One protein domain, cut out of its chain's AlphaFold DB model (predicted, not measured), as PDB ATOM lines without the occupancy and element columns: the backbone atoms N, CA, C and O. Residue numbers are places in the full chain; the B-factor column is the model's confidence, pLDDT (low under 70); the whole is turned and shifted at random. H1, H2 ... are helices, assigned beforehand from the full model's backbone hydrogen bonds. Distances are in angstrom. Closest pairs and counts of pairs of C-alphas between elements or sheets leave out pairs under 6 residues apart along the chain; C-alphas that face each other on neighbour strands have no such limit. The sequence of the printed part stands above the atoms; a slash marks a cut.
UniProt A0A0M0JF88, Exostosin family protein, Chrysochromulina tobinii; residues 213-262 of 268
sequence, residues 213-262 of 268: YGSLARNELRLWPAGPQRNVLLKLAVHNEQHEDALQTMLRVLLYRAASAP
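Overview. This is residues 213 to 262 of the 268 residues of the protein "Exostosin family protein" of Chrysochromulina tobinii (UniProt A0A0M0JF88). One helix, H3, reaches out as a long arm from a small helical hairpin made of H1 and H2, and its far part, with the two residues after it, sticks out alone as residues 253 to 262. H1 and H2 run side by side in opposite ways, and an eight-residue link arches from the end of H2 to the start of H3. The printed part has 50 residues, with three named helices in the order H1, H2, H3 and no named strand, and its class is all helix. The whole is loose, with a radius of gyration of the C-alphas of 13.9 A, and it spans 46 by 20 by 12 A, the arm making much of the length.

Arrangement. H3, residues 246 to 260, is the longest helix by residues. It only just touches H1, residues 214 to 223, with 3 pairs of C-alphas within 8 A. The two touch only at their ends, and H3 does so with residues 247 to 248 alone; the closest C-alphas are those of Leu 216 and Leu 247, 6.7 A apart. The lines of H1 and H3 are about perpendicular, at 82 degrees. H1 also touches H2, residues 228 to 237, with 15 pairs of C-alphas within 8 A; the closest C-alphas are those of Gly 214 and Ala 237, 4.5 A apart. H1 and H2 form a helical hairpin and run opposite ways at a tilt of 36 degrees, only just steep. H2 and H3 are apart. In H3 every O i to N i+4 pair is within hydrogen-bond range, while in H1 4 of 6 such pairs are and in H2 5 of 6.

Along the chain. H3 runs from Ala 246, with its C-alpha at (5.576, -41.614, -17.254), to Ser 260 at (11.916, -48.573, -35.826), 20.8 A from first to last C-alpha. H1 begins at Gly 214, with its C-alpha at (0.121, -36.332, -14.109), and is 14.8 A long to Leu 223. H2 is 14.7 A long from Pro 228 to Ala 237, where the C-alpha is at (-2.837, -33.813, -11.778).

Size, cuts and confidence. The two C-alphas farthest apart are those of Gly 227 and Pro 262, at 46.4 A. Residues 253 to 262, of which 253 to 260 belong to H3, stand free; the body without them has 40 residues and spans 32 by 17 by 11 A. The printed part has no cut. The link from H1 to H2 is tight, with 4 residues, and that from H2 to H3 is short, with 8 residues. The mean pLDDT of the printed part is 73.6; residue 226, residue 229 and residues 231 to 244 are under 70.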
ATOM      1  N   TYR A 213       2.106 -39.991 -13.328       74.62
ATOM      2  CA  TYR A 213       1.095 -40.049 -14.399       74.62
ATOM      3  C   TYR A 213       0.220 -38.779 -14.429       74.62
ATOM      4  O   TYR A 213      -1.002 -38.841 -14.576       74.62
ATOM      5  N   GLY A 214       0.836 -37.609 -14.233       72.81
ATOM      6  CA  GLY A 214       0.121 -36.332 -14.109       72.81
ATOM      7  C   GLY A 214      -0.668 -35.949 -15.366       72.81
ATOM      8  O   GLY A 214      -1.764 -35.401 -15.258       72.81
ATOM      9  N   SER A 215      -0.165 -36.280 -16.559       72.88
ATOM     10  CA  SER A 215      -0.868 -36.047 -17.826       72.88
ATOM     11  C   SER A 215      -2.068 -36.980 -18.016       72.88
ATOM     12  O   SER A 215      -3.110 -36.518 -18.475       72.88
ATOM     13  N   LEU A 216      -1.974 -38.244 -17.578       74.44
ATOM     14  CA  LEU A 216      -3.116 -39.165 -17.549       74.44
ATOM     15  C   LEU A 216      -4.218 -38.612 -16.640       74.44
ATOM     16  O   LEU A 216      -5.352 -38.447 -17.077       74.44
ATOM     17  N   ALA A 217      -3.863 -38.233 -15.408       72.88
ATOM     18  CA  ALA A 217      -4.810 -37.657 -14.457       72.88
ATOM     19  C   ALA A 217      -5.473 -36.374 -14.991       72.88
ATOM     20  O   ALA A 217      -6.678 -36.196 -14.830       72.88
ATOM     21  N   ARG A 218      -4.722 -35.499 -15.681       73.94
ATOM     22  CA  ARG A 218      -5.266 -34.293 -16.336       73.94
ATOM     23  C   ARG A 218      -6.206 -34.604 -17.505       73.94
ATOM     24  O   ARG A 218      -7.176 -33.871 -17.688       73.94
ATOM     25  N   ASN A 219      -5.951 -35.664 -18.270       74.88
ATOM     26  CA  ASN A 219      -6.849 -36.101 -19.341       74.88
ATOM     27  C   ASN A 219      -8.158 -36.663 -18.765       74.88
ATOM     28  O   ASN A 219      -9.231 -36.218 -19.163       74.88
ATOM     29  N   GLU A 220      -8.079 -37.537 -17.758       74.94
ATOM     30  CA  GLU A 220      -9.254 -38.066 -17.051       74.94
ATOM     31  C   GLU A 220     -10.084 -36.948 -16.391       74.94
ATOM     32  O   GLU A 220     -11.308 -36.936 -16.496       74.94
ATOM     33  N   LEU A 221      -9.455 -35.922 -15.800       75.56
ATOM     34  CA  LEU A 221     -10.170 -34.769 -15.222       75.56
ATOM     35  C   LEU A 221     -11.082 -34.011 -16.200       75.56
ATOM     36  O   LEU A 221     -11.966 -33.285 -15.739       75.56
ATOM     37  N   ARG A 222     -10.866 -34.136 -17.516       74.94
ATOM     38  CA  ARG A 222     -11.734 -33.541 -18.548       74.94
ATOM     39  C   ARG A 222     -12.956 -34.405 -18.864       74.94
ATOM     40  O   ARG A 222     -13.947 -33.874 -19.349       74.94
ATOM     41  N   LEU A 223     -12.871 -35.709 -18.607       79.62
ATOM     42  CA  LEU A 223     -13.909 -36.699 -18.904       79.62
ATOM     43  C   LEU A 223     -14.825 -36.958 -17.698       79.62
ATOM     44  O   LEU A 223     -15.993 -37.300 -17.867       79.62
ATOM     45  N   TRP A 224     -14.311 -36.781 -16.477       71.81
ATOM     46  CA  TRP A 224     -15.031 -37.116 -15.249       71.81
ATOM     47  C   TRP A 224     -15.842 -35.936 -14.671       71.81
ATOM     48  O   TRP A 224     -15.278 -34.867 -14.401       71.81
ATOM     49  N   PRO A 225     -17.152 -36.117 -14.393       73.88
ATOM     50  CA  PRO A 225     -17.975 -35.097 -13.742       73.88
ATOM     51  C   PRO A 225     -17.547 -34.837 -12.285       73.88
ATOM     52  O   PRO A 225     -16.689 -35.514 -11.714       73.88
ATOM     53  N   ALA A 226     -18.126 -33.809 -11.658       69.19
ATOM     54  CA  ALA A 226     -17.857 -33.495 -10.255       69.19
ATOM     55  C   ALA A 226     -18.265 -34.657  -9.325       69.19
ATOM     56  O   ALA A 226     -19.398 -35.125  -9.367       69.19
ATOM     57  N   GLY A 227     -17.339 -35.111  -8.477       70.94
ATOM     58  CA  GLY A 227     -17.564 -36.221  -7.551       70.94
ATOM     59  C   GLY A 227     -16.285 -36.656  -6.821       70.94
ATOM     60  O   GLY A 227     -15.210 -36.114  -7.094       70.94
ATOM     61  N   PRO A 228     -16.359 -37.651  -5.915       70.56
ATOM     62  CA  PRO A 228     -15.233 -38.049  -5.061       70.56
ATOM     63  C   PRO A 228     -13.970 -38.454  -5.834       70.56
ATOM     64  O   PRO A 228     -12.856 -38.135  -5.418       70.56
ATOM     65  N   GLN A 229     -14.135 -39.100  -6.992       66.56
ATOM     66  CA  GLN A 229     -13.020 -39.557  -7.829       66.56
ATOM     67  C   GLN A 229     -12.255 -38.383  -8.469       66.56
ATOM     68  O   GLN A 229     -11.027 -38.415  -8.565       66.56
ATOM     69  N   ARG A 230     -12.950 -37.279  -8.782       72.12
ATOM     70  CA  ARG A 230     -12.342 -36.045  -9.306       72.12
ATOM     71  C   ARG A 230     -11.353 -35.422  -8.314       72.12
ATOM     72  O   ARG A 230     -10.330 -34.894  -8.735       72.12
ATOM     73  N   ASN A 231     -11.588 -35.555  -7.005       68.50
ATOM     74  CA  ASN A 231     -10.663 -35.077  -5.967       68.50
ATOM     75  C   ASN A 231      -9.360 -35.894  -5.899       68.50
ATOM     76  O   ASN A 231      -8.313 -35.349  -5.549       68.50
ATOM     77  N   VAL A 232      -9.402 -37.187  -6.237       68.75
ATOM     78  CA  VAL A 232      -8.200 -38.036  -6.335       68.75
ATOM     79  C   VAL A 232      -7.403 -37.666  -7.584       68.75
ATOM     80  O   VAL A 232      -6.203 -37.414  -7.495       68.75
ATOM     81  N   LEU A 233      -8.082 -37.543  -8.727       66.25
ATOM     82  CA  LEU A 233      -7.467 -37.123  -9.985       66.25
ATOM     83  C   LEU A 233      -6.854 -35.714  -9.889       66.25
ATOM     84  O   LEU A 233      -5.747 -35.509 -10.375       66.25
ATOM     85  N   LEU A 234      -7.495 -34.769  -9.185       69.75
ATOM     86  CA  LEU A 234      -6.929 -33.443  -8.892       69.75
ATOM     87  C   LEU A 234      -5.592 -33.540  -8.144       69.75
ATOM     88  O   LEU A 234      -4.621 -32.913  -8.559       69.75
ATOM     89  N   LYS A 235      -5.496 -34.371  -7.098       66.19
ATOM     90  CA  LYS A 235      -4.235 -34.568  -6.353       66.19
ATOM     91  C   LYS A 235      -3.114 -35.142  -7.229       66.19
ATOM     92  O   LYS A 235      -1.960 -34.769  -7.044       66.19
ATOM     93  N   LEU A 236      -3.445 -36.011  -8.186       63.31
ATOM     94  CA  LEU A 236      -2.485 -36.605  -9.129       63.31
ATOM     95  C   LEU A 236      -2.096 -35.642 -10.270       63.31
ATOM     96  O   LEU A 236      -0.960 -35.661 -10.742       63.31
ATOM     97  N   ALA A 237      -3.017 -34.774 -10.691       63.91
ATOM     98  CA  ALA A 237      -2.837 -33.813 -11.778       63.91
ATOM     99  C   ALA A 237      -1.932 -32.617 -11.431       63.91
ATOM    100  O   ALA A 237      -1.368 -32.003 -12.338       63.91
ATOM    101  N   VAL A 238      -1.773 -32.296 -10.140       58.69
ATOM    102  CA  VAL A 238      -1.013 -31.134  -9.621       58.69
ATOM    103  C   VAL A 238       0.511 -31.251  -9.824       58.69
ATOM    104  O   VAL A 238       1.251 -30.288  -9.623       58.69
ATOM    105  N   HIS A 239       1.029 -32.396 -10.275       56.94
ATOM    106  CA  HIS A 239       2.445 -32.513 -10.629       56.94
ATOM    107  C   HIS A 239       2.757 -31.909 -12.011       56.94
ATOM    108  O   HIS A 239       2.576 -32.548 -13.047       56.94
ATOM    109  N   ASN A 240       3.206 -30.649 -11.923       52.34
ATOM    110  CA  ASN A 240       3.965 -29.762 -12.818       52.34
ATOM    111  C   ASN A 240       3.744 -29.845 -14.348       52.34
ATOM    112  O   ASN A 240       3.740 -30.907 -14.967       52.34
ATOM    113  N   GLU A 241       3.628 -28.676 -14.976       51.62
ATOM    114  CA  GLU A 241       3.158 -28.508 -16.359       51.62
ATOM    115  C   GLU A 241       4.275 -28.510 -17.420       51.62
ATOM    116  O   GLU A 241       3.985 -28.459 -18.610       51.62
ATOM    117  N   GLN A 242       5.549 -28.582 -17.015       53.84
ATOM    118  CA  GLN A 242       6.693 -28.292 -17.900       53.84
ATOM    119  C   GLN A 242       7.556 -29.497 -18.311       53.84
ATOM    120  O   GLN A 242       8.483 -29.337 -19.106       53.84
ATOM    121  N   HIS A 243       7.302 -30.700 -17.788       58.12
ATOM    122  CA  HIS A 243       8.144 -31.874 -18.052       58.12
ATOM    123  C   HIS A 243       7.327 -33.106 -18.441       58.12
ATOM    124  O   HIS A 243       6.259 -33.367 -17.888       58.12
ATOM    125  N   GLU A 244       7.870 -33.890 -19.373       69.50
ATOM    126  CA  GLU A 244       7.346 -35.205 -19.747       69.50
ATOM    127  C   GLU A 244       7.236 -36.120 -18.528       69.50
ATOM    128  O   GLU A 244       8.147 -36.187 -17.696       69.50
ATOM    129  N   ASP A 245       6.132 -36.854 -18.456       75.50
ATOM    130  CA  ASP A 245       5.814 -37.762 -17.364       75.50
ATOM    131  C   ASP A 245       5.945 -39.239 -17.794       75.50
ATOM    132  O   ASP A 245       6.456 -39.534 -18.881       75.50
ATOM    133  N   ALA A 246       5.524 -40.182 -16.949       80.94
ATOM    134  CA  ALA A 246       5.576 -41.614 -17.254       80.94
ATOM    135  C   ALA A 246       4.769 -41.972 -18.515       80.94
ATOM    136  O   ALA A 246       5.257 -42.719 -19.364       80.94
ATOM    137  N   LEU A 247       3.570 -41.395 -18.684       80.06
ATOM    138  CA  LEU A 247       2.722 -41.635 -19.857       80.06
ATOM    139  C   LEU A 247       3.384 -41.105 -21.133       80.06
ATOM    140  O   LEU A 247       3.481 -41.834 -22.117       80.06
ATOM    141  N   GLN A 248       3.883 -39.866 -21.125       80.25
ATOM    142  CA  GLN A 248       4.558 -39.290 -22.294       80.25
ATOM    143  C   GLN A 248       5.855 -40.033 -22.640       80.25
ATOM    144  O   GLN A 248       6.166 -40.226 -23.815       80.25
ATOM    145  N   THR A 249       6.584 -40.514 -21.630       82.12
ATOM    146  CA  THR A 249       7.774 -41.356 -21.822       82.12
ATOM    147  C   THR A 249       7.395 -42.689 -22.472       82.12
ATOM    148  O   THR A 249       7.988 -43.064 -23.482       82.12
ATOM    149  N   MET A 250       6.352 -43.362 -21.972       84.38
ATOM    150  CA  MET A 250       5.830 -44.601 -22.554       84.38
ATOM    151  C   MET A 250       5.364 -44.406 -24.003       84.38
ATOM    152  O   MET A 250       5.763 -45.175 -24.878       84.38
ATOM    153  N   LEU A 251       4.577 -43.362 -24.286       85.44
ATOM    154  CA  LEU A 251       4.103 -43.055 -25.639       85.44
ATOM    155  C   LEU A 251       5.267 -42.828 -26.611       85.44
ATOM    156  O   LEU A 251       5.242 -43.357 -27.719       85.44
ATOM    157  N   ARG A 252       6.324 -42.120 -26.196       84.06
ATOM    158  CA  ARG A 252       7.524 -41.931 -27.027       84.06
ATOM    159  C   ARG A 252       8.292 -43.222 -27.278       84.06
ATOM    160  O   ARG A 252       8.731 -43.434 -28.404       84.06
ATOM    161  N   VAL A 253       8.415 -44.103 -26.283       84.62
ATOM    162  CA  VAL A 253       9.020 -45.435 -26.470       84.62
ATOM    163  C   VAL A 253       8.216 -46.270 -27.464       84.62
ATOM    164  O   VAL A 253       8.801 -46.917 -28.333       84.62
ATOM    165  N   LEU A 254       6.884 -46.235 -27.375       86.00
ATOM    166  CA  LEU A 254       5.999 -46.940 -28.301       86.00
ATOM    167  C   LEU A 254       6.092 -46.369 -29.723       86.00
ATOM    168  O   LEU A 254       6.256 -47.141 -30.663       86.00
ATOM    169  N   LEU A 255       6.074 -45.042 -29.885       87.44
ATOM    170  CA  LEU A 255       6.245 -44.375 -31.183       87.44
ATOM    171  C   LEU A 255       7.616 -44.667 -31.803       87.44
ATOM    172  O   LEU A 255       7.691 -45.012 -32.979       87.44
ATOM    173  N   TYR A 256       8.693 -44.604 -31.013       86.75
ATOM    174  CA  TYR A 256      10.035 -44.966 -31.470       86.75
ATOM    175  C   TYR A 256      10.102 -46.432 -31.912       86.75
ATOM    176  O   TYR A 256      10.621 -46.721 -32.990       86.75
ATOM    177  N   ARG A 257       9.533 -47.363 -31.132       84.94
ATOM    178  CA  ARG A 257       9.477 -48.787 -31.502       84.94
ATOM    179  C   ARG A 257       8.622 -49.038 -32.742       84.94
ATOM    180  O   ARG A 257       9.016 -49.861 -33.557       84.94
ATOM    181  N   ALA A 258       7.508 -48.328 -32.914       87.06
ATOM    182  CA  ALA A 258       6.663 -48.429 -34.103       87.06
ATOM    183  C   ALA A 258       7.380 -47.907 -35.362       87.06
ATOM    184  O   ALA A 258       7.353 -48.569 -36.394       87.06
ATOM    185  N   ALA A 259       8.079 -46.771 -35.263       86.38
ATOM    186  CA  ALA A 259       8.883 -46.218 -36.355       86.38
ATOM    187  C   ALA A 259      10.130 -47.066 -36.682       86.38
ATOM    188  O   ALA A 259      10.538 -47.135 -37.838       86.38
ATOM    189  N   SER A 260      10.720 -47.724 -35.677       83.06
ATOM    190  CA  SER A 260      11.916 -48.573 -35.826       83.06
ATOM    191  C   SER A 260      11.601 -50.040 -36.141       83.06
ATOM    192  O   SER A 260      12.521 -50.842 -36.314       83.06
ATOM    193  N   ALA A 261      10.325 -50.432 -36.173       80.25
ATOM    194  CA  ALA A 261       9.931 -51.804 -36.463       80.25
ATOM    195  C   ALA A 261      10.225 -52.139 -37.938       80.25
ATOM    196  O   ALA A 261       9.813 -51.387 -38.827       80.25
ATOM    197  N   PRO A 262      10.881 -53.275 -38.244       76.44
ATOM    198  CA  PRO A 262      11.024 -53.720 -39.623       76.44
ATOM    199  C   PRO A 262       9.643 -53.893 -40.264       76.44
ATOM    200  O   PRO A 262       8.798 -54.613 -39.722       76.44
TER     201      PRO A 262